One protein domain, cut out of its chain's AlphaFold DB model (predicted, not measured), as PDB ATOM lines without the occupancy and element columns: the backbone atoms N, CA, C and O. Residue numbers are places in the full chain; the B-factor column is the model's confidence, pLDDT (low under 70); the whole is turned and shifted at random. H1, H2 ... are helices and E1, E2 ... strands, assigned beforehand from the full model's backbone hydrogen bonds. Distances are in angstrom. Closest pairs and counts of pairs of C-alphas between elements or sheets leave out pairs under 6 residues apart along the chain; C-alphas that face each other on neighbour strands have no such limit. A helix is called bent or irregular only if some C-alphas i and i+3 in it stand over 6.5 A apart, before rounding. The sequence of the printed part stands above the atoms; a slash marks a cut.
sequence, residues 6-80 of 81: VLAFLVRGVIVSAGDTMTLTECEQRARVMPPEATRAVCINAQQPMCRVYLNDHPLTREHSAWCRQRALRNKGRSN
ATOM      1  N   VAL A   6     132.821  94.174 126.378       93.69
ATOM      2  CA  VAL A   6     131.703  93.425 126.951       93.69
ATOM      3  C   VAL A   6     130.939  92.759 125.822       93.69
ATOM      4  O   VAL A   6     130.549  93.420 124.855       93.69
ATOM      5  N   LEU A   7     130.722  91.451 125.949       92.50
ATOM      6  CA  LEU A   7     129.813  90.724 125.075       92.50
ATOM      7  C   LEU A   7     128.376  91.014 125.507       92.50
ATOM      8  O   LEU A   7     128.003  90.727 126.642       92.50
ATOM      9  N   ALA A   8     127.583  91.562 124.595       90.75
ATOM     10  CA  ALA A   8     126.184  91.878 124.816       90.75
ATOM     11  C   ALA A   8     125.291  91.284 123.724       90.75
ATOM     12  O   ALA A   8     125.717  91.029 122.594       90.75
ATOM     13  N   PHE A   9     124.021  91.095 124.068       87.25
ATOM     14  CA  PHE A   9     123.004  90.552 123.176       87.25
ATOM     15  C   PHE A   9     121.936  91.591 122.900       87.25
ATOM     16  O   PHE A   9     121.410  92.197 123.835       87.25
ATOM     17  N   LEU A  10     121.594  91.767 121.626       83.81
ATOM     18  CA  LEU A  10     120.561  92.705 121.213       83.81
ATOM     19  C   LEU A  10     119.278  91.981 120.801       83.81
ATOM     20  O   LEU A  10     119.288  91.135 119.910       83.81
ATOM     21  N   VAL A  11     118.148  92.404 121.363       81.75
ATOM     22  CA  VAL A  11     116.807  92.034 120.892       81.75
ATOM     23  C   VAL A  11     116.097  93.314 120.490       81.75
ATOM     24  O   VAL A  11     115.957  94.233 121.292       81.75
ATOM     25  N   ARG A  12     115.704  93.421 119.213       81.81
ATOM     26  CA  ARG A  12     115.067  94.631 118.646       81.81
ATOM     27  C   ARG A  12     115.837  95.940 118.926       81.81
ATOM     28  O   ARG A  12     115.241  97.000 119.042       81.81
ATOM     29  N   GLY A  13     117.169  95.866 119.014       77.38
ATOM     30  CA  GLY A  13     118.044  97.023 119.256       77.38
ATOM     31  C   GLY A  13     118.321  97.341 120.731       77.38
ATOM     32  O   GLY A  13     119.124  98.229 121.002       77.38
ATOM     33  N   VAL A  14     117.727  96.600 121.670       83.31
ATOM     34  CA  VAL A  14     117.932  96.760 123.117       83.31
ATOM     35  C   VAL A  14     118.911  95.708 123.629       83.31
ATOM     36  O   VAL A  14     118.813  94.547 123.239       83.31
ATOM     37  N   ILE A  15     119.833  96.105 124.513       85.31
ATOM     38  CA  ILE A  15     120.723  95.175 125.218       85.31
ATOM     39  C   ILE A  15     119.898  94.404 126.250       85.31
ATOM     40  O   ILE A  15     119.402  94.999 127.202       85.31
ATOM     41  N   VAL A  16     119.753  93.094 126.059       82.56
ATOM     42  CA  VAL A  16     119.004  92.216 126.982       82.56
ATOM     43  C   VAL A  16     119.903  91.477 127.968       82.56
ATOM     44  O   VAL A  16     119.438  91.022 129.005       82.56
ATOM     45  N   SER A  17     121.188  91.339 127.645       80.31
ATOM     46  CA  SER A  17     122.191  90.711 128.501       80.31
ATOM     47  C   SER A  17     123.579  91.228 128.137       80.31
ATOM     48  O   SER A  17     123.834  91.549 126.971       80.31
ATOM     49  N   ALA A  18     124.448  91.314 129.139       84.19
ATOM     50  CA  ALA A  18     125.838  91.729 129.038       84.19
ATOM     51  C   ALA A  18     126.679  90.870 129.995       84.19
ATOM     52  O   ALA A  18     126.272  90.643 131.133       84.19
ATOM     53  N   GLY A  19     127.812  90.362 129.517       84.19
ATOM     54  CA  GLY A  19     128.747  89.571 130.321       84.19
ATOM     55  C   GLY A  19     129.836  90.409 130.993       84.19
ATOM     56  O   GLY A  19     129.822  91.639 130.943       84.19
ATOM     57  N   ASP A  20     130.819  89.723 131.575       90.44
ATOM     58  CA  ASP A  20     132.014  90.354 132.139       90.44
ATOM     59  C   ASP A  20     132.872  91.055 131.077       90.44
ATOM     60  O   ASP A  20     132.797  90.768 129.876       90.44
ATOM     61  N   THR A  21     133.742  91.956 131.536       91.25
ATOM     62  CA  THR A  21     134.758  92.571 130.681       91.25
ATOM     63  C   THR A  21     135.819  91.553 130.268       91.25
ATOM     64  O   THR A  21     136.375  90.851 131.107       91.25
ATOM     65  N   MET A  22     136.148  91.533 128.983       92.19
ATOM     66  CA  MET A  22     137.118  90.642 128.349       92.19
ATOM     67  C   MET A  22     137.878  91.376 127.236       92.19
ATOM     68  O   MET A  22     137.606  92.544 126.947       92.19
ATOM     69  N   THR A  23     138.840  90.722 126.592       91.50
ATOM     70  CA  THR A  23     139.489  91.277 125.395       91.50
ATOM     71  C   THR A  23     138.554  91.229 124.182       91.50
ATOM     72  O   THR A  23     137.626  90.420 124.121       91.50
ATOM     73  N   LEU A  24     138.818  92.051 123.159       90.00
ATOM     74  CA  LEU A  24     138.054  91.992 121.906       90.00
ATOM     75  C   LEU A  24     138.078  90.581 121.297       90.00
ATOM     76  O   LEU A  24     137.039  90.067 120.901       90.00
ATOM     77  N   THR A  25     139.248  89.939 121.271       90.00
ATOM     78  CA  THR A  25     139.421  88.591 120.712       90.00
ATOM     79  C   THR A  25     138.565  87.553 121.434       90.00
ATOM     80  O   THR A  25     137.898  86.758 120.777       90.00
ATOM     81  N   GLU A  26     138.530  87.575 122.768       91.31
ATOM     82  CA  GLU A  26     137.672  86.673 123.546       91.31
ATOM     83  C   GLU A  26     136.190  86.935 123.286       91.31
ATOM     84  O   GLU A  26     135.417  85.986 123.150       91.31
ATOM     85  N   CYS A  27     135.798  88.203 123.166       91.06
ATOM     86  CA  CYS A  27     134.422  88.568 122.866       91.06
ATOM     87  C   CYS A  27     133.974  88.025 121.499       91.06
ATOM     88  O   CYS A  27     132.917  87.397 121.399       91.06
ATOM     89  N   GLU A  28     134.801  88.187 120.461       89.12
ATOM     90  CA  GLU A  28     134.515  87.640 119.131       89.12
ATOM     91  C   GLU A  28     134.479  86.106 119.132       89.12
ATOM     92  O   GLU A  28     133.600  85.513 118.506       89.12
ATOM     93  N   GLN A  29     135.394  85.458 119.857       89.56
ATOM     94  CA  GLN A  29     135.448  84.000 119.971       89.56
ATOM     95  C   GLN A  29     134.193  83.443 120.650       89.56
ATOM     96  O   GLN A  29     133.572  82.514 120.133       89.56
ATOM     97  N   ARG A  30     133.792  84.030 121.786       87.69
ATOM     98  CA  ARG A  30     132.590  83.616 122.519       87.69
ATOM     99  C   ARG A  30     131.347  83.779 121.672       87.69
ATOM    100  O   ARG A  30     130.504  82.898 121.684       87.69
ATOM    101  N   ALA A  31     131.249  84.852 120.901       83.75
ATOM    102  CA  ALA A  31     130.098  85.065 120.043       83.75
ATOM    103  C   ALA A  31     130.022  84.145 118.824       83.75
ATOM    104  O   ALA A  31     128.916  83.803 118.418       83.75
ATOM    105  N   ARG A  32     131.155  83.678 118.284       81.12
ATOM    106  CA  ARG A  32     131.171  82.675 117.205       81.12
ATOM    107  C   ARG A  32     130.631  81.313 117.629       81.12
ATOM    108  O   ARG A  32     130.104  80.598 116.786       81.12
ATOM    109  N   VAL A  33     130.786  80.941 118.901       82.62
ATOM    110  CA  VAL A  33     130.297  79.651 119.422       82.62
ATOM    111  C   VAL A  33     128.839  79.708 119.881       82.62
ATOM    112  O   VAL A  33     128.303  78.699 120.335       82.62
ATOM    113  N   MET A  34     128.185  80.871 119.784       73.31
ATOM    114  CA  MET A  34     126.785  81.007 120.172       73.31
ATOM    115  C   MET A  34     125.854  80.486 119.080       73.31
ATOM    116  O   MET A  34     126.178  80.591 117.896       73.31
ATOM    117  N   PRO A  35     124.678  79.953 119.460       70.44
ATOM    118  CA  PRO A  35     123.699  79.495 118.490       70.44
ATOM    119  C   PRO A  35     123.329  80.629 117.522       70.44
ATOM    120  O   PRO A  35     123.159  81.767 117.970       70.44
ATOM    121  N   PRO A  36     123.135  80.347 116.221       63.47
ATOM    122  CA  PRO A  36     122.761  81.354 115.218       63.47
ATOM    123  C   PRO A  36     121.435  82.072 115.541       63.47
ATOM    124  O   PRO A  36     121.157  83.157 115.033       63.47
ATOM    125  N   GLU A  37     120.635  81.485 116.428       62.66
ATOM    126  CA  GLU A  37     119.379  82.016 116.957       62.66
ATOM    127  C   GLU A  37     119.583  83.193 117.931       62.66
ATOM    128  O   GLU A  37     118.682  84.021 118.097       62.66
ATOM    129  N   ALA A  38     120.778  83.324 118.530       61.91
ATOM    130  CA  ALA A  38     121.188  84.460 119.357       61.91
ATOM    131  C   ALA A  38     121.407  85.683 118.453       61.91
ATOM    132  O   ALA A  38     122.507  86.021 118.014       61.91
ATOM    133  N   THR A  39     120.300  86.324 118.104       61.62
ATOM    134  CA  THR A  39     120.128  86.917 116.778       61.62
ATOM    135  C   THR A  39     120.978  88.155 116.521       61.62
ATOM    136  O   THR A  39     121.058  88.573 115.366       61.62
ATOM    137  N   ARG A  40     121.630  88.755 117.533       78.44
ATOM    138  CA  ARG A  40     122.510  89.934 117.393       78.44
ATOM    139  C   ARG A  40     123.510  90.051 118.552       78.44
ATOM    140  O   ARG A  40     123.342  90.894 119.435       78.44
ATOM    141  N   ALA A  41     124.549  89.222 118.545       86.75
ATOM    142  CA  ALA A  41     125.696  89.407 119.434       86.75
ATOM    143  C   ALA A  41     126.512  90.649 119.031       86.75
ATOM    144  O   ALA A  41     126.758  90.896 117.843       86.75
ATOM    145  N   VAL A  42     126.939  91.428 120.023       90.56
ATOM    146  CA  VAL A  42     127.750  92.635 119.841       90.56
ATOM    147  C   VAL A  42     128.836  92.711 120.910       90.56
ATOM    148  O   VAL A  42     128.575  92.498 122.090       90.56
ATOM    149  N   CYS A  43     130.055  93.052 120.503       92.44
ATOM    150  CA  CYS A  43     131.128  93.422 121.420       92.44
ATOM    151  C   CYS A  43     131.142  94.939 121.585       92.44
ATOM    152  O   CYS A  43     131.267  95.665 120.599       92.44
ATOM    153  N   ILE A  44     131.013  95.424 122.818       92.94
ATOM    154  CA  ILE A  44     130.970  96.854 123.146       92.94
ATOM    155  C   ILE A  44     132.223  97.212 123.933       92.94
ATOM    156  O   ILE A  44     132.509  96.585 124.949       92.94
ATOM    157  N   ASN A  45     132.968  98.222 123.489       92.94
ATOM    158  CA  ASN A  45     134.116  98.705 124.247       92.94
ATOM    159  C   ASN A  45     133.634  99.441 125.510       92.94
ATOM    160  O   ASN A  45     132.858 100.393 125.419       92.94
ATOM    161  N   ALA A  46     134.097  99.017 126.685       89.75
ATOM    162  CA  ALA A  46     133.663  99.561 127.971       89.75
ATOM    163  C   ALA A  46     134.113 101.016 128.185       89.75
ATOM    164  O   ALA A  46     133.438 101.783 128.866       89.75
ATOM    165  N   GLN A  47     135.236 101.414 127.582       87.69
ATOM    166  CA  GLN A  47     135.775 102.773 127.684       87.69
ATOM    167  C   GLN A  47     135.200 103.705 126.612       87.69
ATOM    168  O   GLN A  47     135.170 104.920 126.787       87.69
ATOM    169  N   GLN A  48     134.762 103.147 125.482       88.25
ATOM    170  CA  GLN A  48     134.187 103.882 124.358       88.25
ATOM    171  C   GLN A  48     132.948 103.143 123.837       88.25
ATOM    172  O   GLN A  48     133.029 102.494 122.796       88.25
ATOM    173  N   PRO A  49     131.777 103.273 124.490       87.56
ATOM    174  CA  PRO A  49     130.571 102.500 124.151       87.56
ATOM    175  C   PRO A  49     130.010 102.728 122.736       87.56
ATOM    176  O   PRO A  49     129.162 101.966 122.260       87.56
ATOM    177  N   MET A  50     130.471 103.784 122.058       87.88
ATOM    178  CA  MET A  50     130.218 104.046 120.636       87.88
ATOM    179  C   MET A  50     130.916 103.025 119.733       87.88
ATOM    180  O   MET A  50     130.468 102.761 118.618       87.88
ATOM    181  N   CYS A  51     132.008 102.436 120.215       90.62
ATOM    182  CA  CYS A  51     132.756 101.441 119.489       90.62
ATOM    183  C   CYS A  51     132.148 100.057 119.711       90.62
ATOM    184  O   CYS A  51     132.274  99.458 120.781       90.62
ATOM    185  N   ARG A  52     131.435  99.585 118.686       91.44
ATOM    186  CA  ARG A  52     130.627  98.369 118.721       91.44
ATOM    187  C   ARG A  52     130.988  97.492 117.539       91.44
ATOM    188  O   ARG A  52     130.962  97.951 116.399       91.44
ATOM    189  N   VAL A  53     131.309  96.240 117.819       91.31
ATOM    190  CA  VAL A  53     131.624  95.231 116.812       91.31
ATOM    191  C   VAL A  53     130.453  94.266 116.745       91.31
ATOM    192  O   VAL A  53     130.228  93.473 117.658       91.31
ATOM    193  N   TYR A  54     129.681  94.377 115.670       87.88
ATOM    194  CA  TYR A  54     128.547  93.507 115.390       87.88
ATOM    195  C   TYR A  54     129.059  92.256 114.681       87.88
ATOM    196  O   TYR A  54     129.826  92.351 113.720       87.88
ATOM    197  N   LEU A  55     128.672  91.086 115.184       79.38
ATOM    198  CA  LEU A  55     129.240  89.811 114.734       79.38
ATOM    199  C   LEU A  55     128.345  89.045 113.767       79.38
ATOM    200  O   LEU A  55     128.827  88.188 113.032       79.38
ATOM    201  N   ASN A  56     127.079  89.439 113.689       73.69
ATOM    202  CA  ASN A  56     126.188  89.018 112.624       73.69
ATOM    203  C   ASN A  56     126.380  90.033 111.499       73.69
ATOM    204  O   ASN A  56     126.063  91.204 111.696       73.69
ATOM    205  N   ASP A  57     126.991  89.582 110.401       64.38
ATOM    206  CA  ASP A  57     127.609  90.338 109.296       64.38
ATOM    207  C   ASP A  57     126.601  91.219 108.517       64.38
ATOM    208  O   ASP A  57     126.371  91.067 107.319       64.38
ATOM    209  N   HIS A  58     125.931  92.137 109.218       71.31
ATOM    210  CA  HIS A  58     124.933  93.028 108.658       71.31
ATOM    211  C   HIS A  58     125.653  94.136 107.874       71.31
ATOM    212  O   HIS A  58     126.495  94.833 108.456       71.31
ATOM    213  N   PRO A  59     125.310  94.369 106.592       75.75
ATOM    214  CA  PRO A  59     126.033  95.307 105.729       75.75
ATOM    215  C   PRO A  59     126.178  96.705 106.343       75.75
ATOM    216  O   PRO A  59     127.264  97.273 106.345       75.75
ATOM    217  N   LEU A  60     125.107  97.208 106.969       79.19
ATOM    218  CA  LEU A  60     125.071  98.535 107.603       79.19
ATOM    219  C   LEU A  60     126.044  98.719 108.780       79.19
ATOM    220  O   LEU A  60     126.397  99.847 109.105       79.19
ATOM    221  N   THR A  61     126.459  97.644 109.454       84.19
ATOM    222  CA  THR A  61     127.330  97.727 110.643       84.19
ATOM    223  C   THR A  61     128.755  97.261 110.373       84.19
ATOM    224  O   THR A  61     129.602  97.313 111.271       84.19
ATOM    225  N   ARG A  62     129.038  96.788 109.155       85.75
ATOM    226  CA  ARG A  62     130.307  96.150 108.793       85.75
ATOM    227  C   ARG A  62     131.477  97.129 108.825       85.75
ATOM    228  O   ARG A  62     132.486  96.846 109.470       85.75
ATOM    229  N   GLU A  63     131.319  98.290 108.195       88.50
ATOM    230  CA  GLU A  63     132.353  99.333 108.143       88.50
ATOM    231  C   GLU A  63     132.661  99.898 109.534       88.50
ATOM    232  O   GLU A  63     133.825  99.971 109.929       88.50
ATOM    233  N   HIS A  64     131.622 100.191 110.325       89.75
ATOM    234  CA  HIS A  64     131.772 100.644 111.713       89.75
ATOM    235  C   HIS A  64     132.522  99.620 112.574       89.75
ATOM    236  O   HIS A  64     133.465  99.957 113.291       89.75
ATOM    237  N   SER A  65     132.150  98.342 112.453       91.19
ATOM    238  CA  SER A  65     132.807  97.251 113.178       91.19
ATOM    239  C   SER A  65     134.280  97.110 112.771       91.19
ATOM    240  O   SER A  65     135.141  96.904 113.626       91.19
ATOM    241  N   ALA A  66     134.599  97.256 111.481       90.00
ATOM    242  CA  ALA A  66     135.973  97.211 110.983       90.00
ATOM    243  C   ALA A  66     136.821  98.380 111.511       90.00
ATOM    244  O   ALA A  66     137.935  98.159 111.991       90.00
ATOM    245  N   TRP A  67     136.279  99.602 111.499       90.81
ATOM    246  CA  TRP A  67     136.937 100.775 112.079       90.81
ATOM    247  C   TRP A  67     137.249 100.568 113.569       90.81
ATOM    248  O   TRP A  67     138.366 100.829 114.026       90.81
ATOM    249  N   CYS A  68     136.300 100.000 114.314       91.44
ATOM    250  CA  CYS A  68     136.473  99.668 115.723       91.44
ATOM    251  C   CYS A  68     137.589  98.660 115.992       91.44
ATOM    252  O   CYS A  68     138.430  98.892 116.864       91.44
ATOM    253  N   ARG A  69     137.649  97.576 115.210       90.38
ATOM    254  CA  ARG A  69     138.732  96.582 115.295       90.38
ATOM    255  C   ARG A  69     140.099  97.214 115.041       90.38
ATOM    256  O   ARG A  69     141.042  96.969 115.788       90.38
ATOM    257  N   GLN A  70     140.213  98.065 114.021       88.81
ATOM    258  CA  GLN A  70     141.474  98.746 113.707       88.81
ATOM    259  C   GLN A  70     141.919  99.685 114.832       88.81
ATOM    260  O   GLN A  70     143.103  99.737 115.171       88.81
ATOM    261  N   ARG A  71     140.981 100.413 115.444       85.62
ATOM    262  CA  ARG A  71     141.266 101.288 116.587       85.62
ATOM    263  C   ARG A  71     141.746 100.497 117.808       85.62
ATOM    264  O   ARG A  71     142.741 100.892 118.415       85.62
ATOM    265  N   ALA A  72     141.098  99.374 118.115       83.62
ATOM    266  CA  ALA A  72     141.503  98.464 119.189       83.62
ATOM    267  C   ALA A  72     142.957  97.987 119.011       83.62
ATOM    268  O   ALA A  72     143.773  98.064 119.932       83.62
ATOM    269  N   LEU A  73     143.320  97.585 117.787       80.12
ATOM    270  CA  LEU A  73     144.683  97.161 117.447       80.12
ATOM    271  C   LEU A  73     145.716  98.285 117.630       80.12
ATOM    272  O   LEU A  73     146.795  98.048 118.175       80.12
ATOM    273  N   ARG A  74     145.387  99.521 117.230       78.38
ATOM    274  CA  ARG A  74     146.271 100.687 117.422       78.38
ATOM    275  C   ARG A  74     146.497 101.006 118.901       78.38
ATOM    276  O   ARG A  74     147.622 101.312 119.290       78.38
ATOM    277  N   ASN A  75     145.460 100.898 119.729       69.12
ATOM    278  CA  ASN A  75     145.582 101.102 121.175       69.12
ATOM    279  C   ASN A  75     146.429 100.010 121.842       69.12
ATOM    280  O   ASN A  75     147.210 100.318 122.740       69.12
ATOM    281  N   LYS A  76     146.345  98.763 121.360       62.06
ATOM    282  CA  LYS A  76     147.214  97.668 121.814       62.06
ATOM    283  C   LYS A  76     148.691  97.950 121.515       62.06
ATOM    284  O   LYS A  76     149.528  97.764 122.389       62.06
ATOM    285  N   GLY A  77     149.004  98.458 120.318       58.75
ATOM    286  CA  GLY A  77     150.376  98.819 119.933       58.75
ATOM    287  C   GLY A  77     150.960  99.986 120.735       58.75
ATOM    288  O   GLY A  77     152.148  99.996 121.032       58.75
ATOM    289  N   ARG A  78     150.122 100.943 121.150       54.88
ATOM    290  CA  ARG A  78     150.548 102.118 121.930       54.88
ATOM    291  C   ARG A  78     150.800 101.822 123.412       54.88
ATOM    292  O   ARG A  78     151.367 102.657 124.100       54.88
ATOM    293  N   SER A  79     150.366 100.662 123.903       51.84
ATOM    294  CA  SER A  79     150.551 100.254 125.300       51.84
ATOM    295  C   SER A  79     151.856  99.471 125.542       51.84
ATOM    296  O   SER A  79     152.117  99.127 126.688       51.84
ATOM    297  N   ASN A  80     152.646  99.210 124.489       49.41
ATOM    298  CA  ASN A  80     153.934  98.494 124.515       49.41
ATOM    299  C   ASN A  80     155.152  99.403 124.214       49.41
ATOM    300  O   ASN A  80     156.217  98.887 123.879       49.41
TER     301      ASN A  80
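AT A GLANCE: This is residues 6 to 80 of the 81 residues of an uncharacterized protein of Acidovorax sp. SCN 68-22 (UniProt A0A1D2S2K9). A small, strongly twisted sheet of four strands has the short helix H1 over one face, while the long helix H2 runs past the sheet's edge beside E4, on that same face. H2 runs beyond the body, and residues 74 to 80, of which 74 to 78 belong to H2, stick out as a free tail; the other face of the sheet has no named helix on it. The printed part has 75 residues, with four named strands and two named helices in the chain order E1, E2, H1, E3, E4, H2. The sheet's order is E2, E1, E3, E4, all antiparallel, and the class is mixed, helices and strands. The whole is compact, with a radius of gyration of the C-alphas of 12.1 A and spans of 39 by 27 by 20 A.

IN THESE COORDINATES: In the sheet, E1 is residues 6 to 11, 16.1 A from first to last C-alpha, and begins at C-alpha 6 at (131.703, 93.425, 126.951). E2, residues 14 to 22, is 20.8 A long and bends by 66 degrees at residue 17. E3 is residues 41 to 45, 13.4 A long, and E4 is residues 52 to 54, 6.2 A long. H1, residues 24 to 32, is 12.5 A long and begins at C-alpha 24 at (138.054, 91.992, 121.906). H2, residues 59 to 78, is 30.2 A long and ends at C-alpha 78 at (150.548, 102.118, 121.930); it is irregular, with C-alphas 60 and 63 7.3 A apart.

HOW THE PARTS SIT: E2 and E4 are the edge strands of the sheet and are apart. E1 and E2 form a hairpin, with N 9 and O 17 2.9 A apart, within hydrogen-bond range. E1 and E3 are antiparallel at 136 degrees, with N 8 and O 42 at 2.9 A. E3 and E4 form a second hairpin, with N 53 and O 43 at 2.8 A. H1 is on the sheet at a height over the sheet of 8.6 A, over E1 and E3; it runs along the strands, at 20 degrees to E1 on the local plane. The closest C-alphas of H1 and E3 are those of Cys 27 and Cys 43, 6.0 A apart. E2, H1 and E3 make a split strand-helix-strand unit, two strands running the same way with E1 between them in the sheet, and its crossover is right-handed. H2 is on the same face at a height over the sheet of 5.2 A, over none of the strands; its closest C-alpha pair with E4 is Val 53 and Ser 65, 4.3 A. H1 and H2 are close but not clearly touching, with the C-alphas of Leu 24 and Ala 72 7.8 A apart. Every O i to N i+4 pair is within hydrogen-bond range in H1, and 14 of 16 are in H2.

THE WHOLE: The two C-alphas farthest apart are those of Arg 12 and Asn 80, at 39.5 A. The printed part has no cut and no long link. The mean pLDDT of the printed part is 82.2, and residues 36 to 39, 57 and 75 to 80 are under 70.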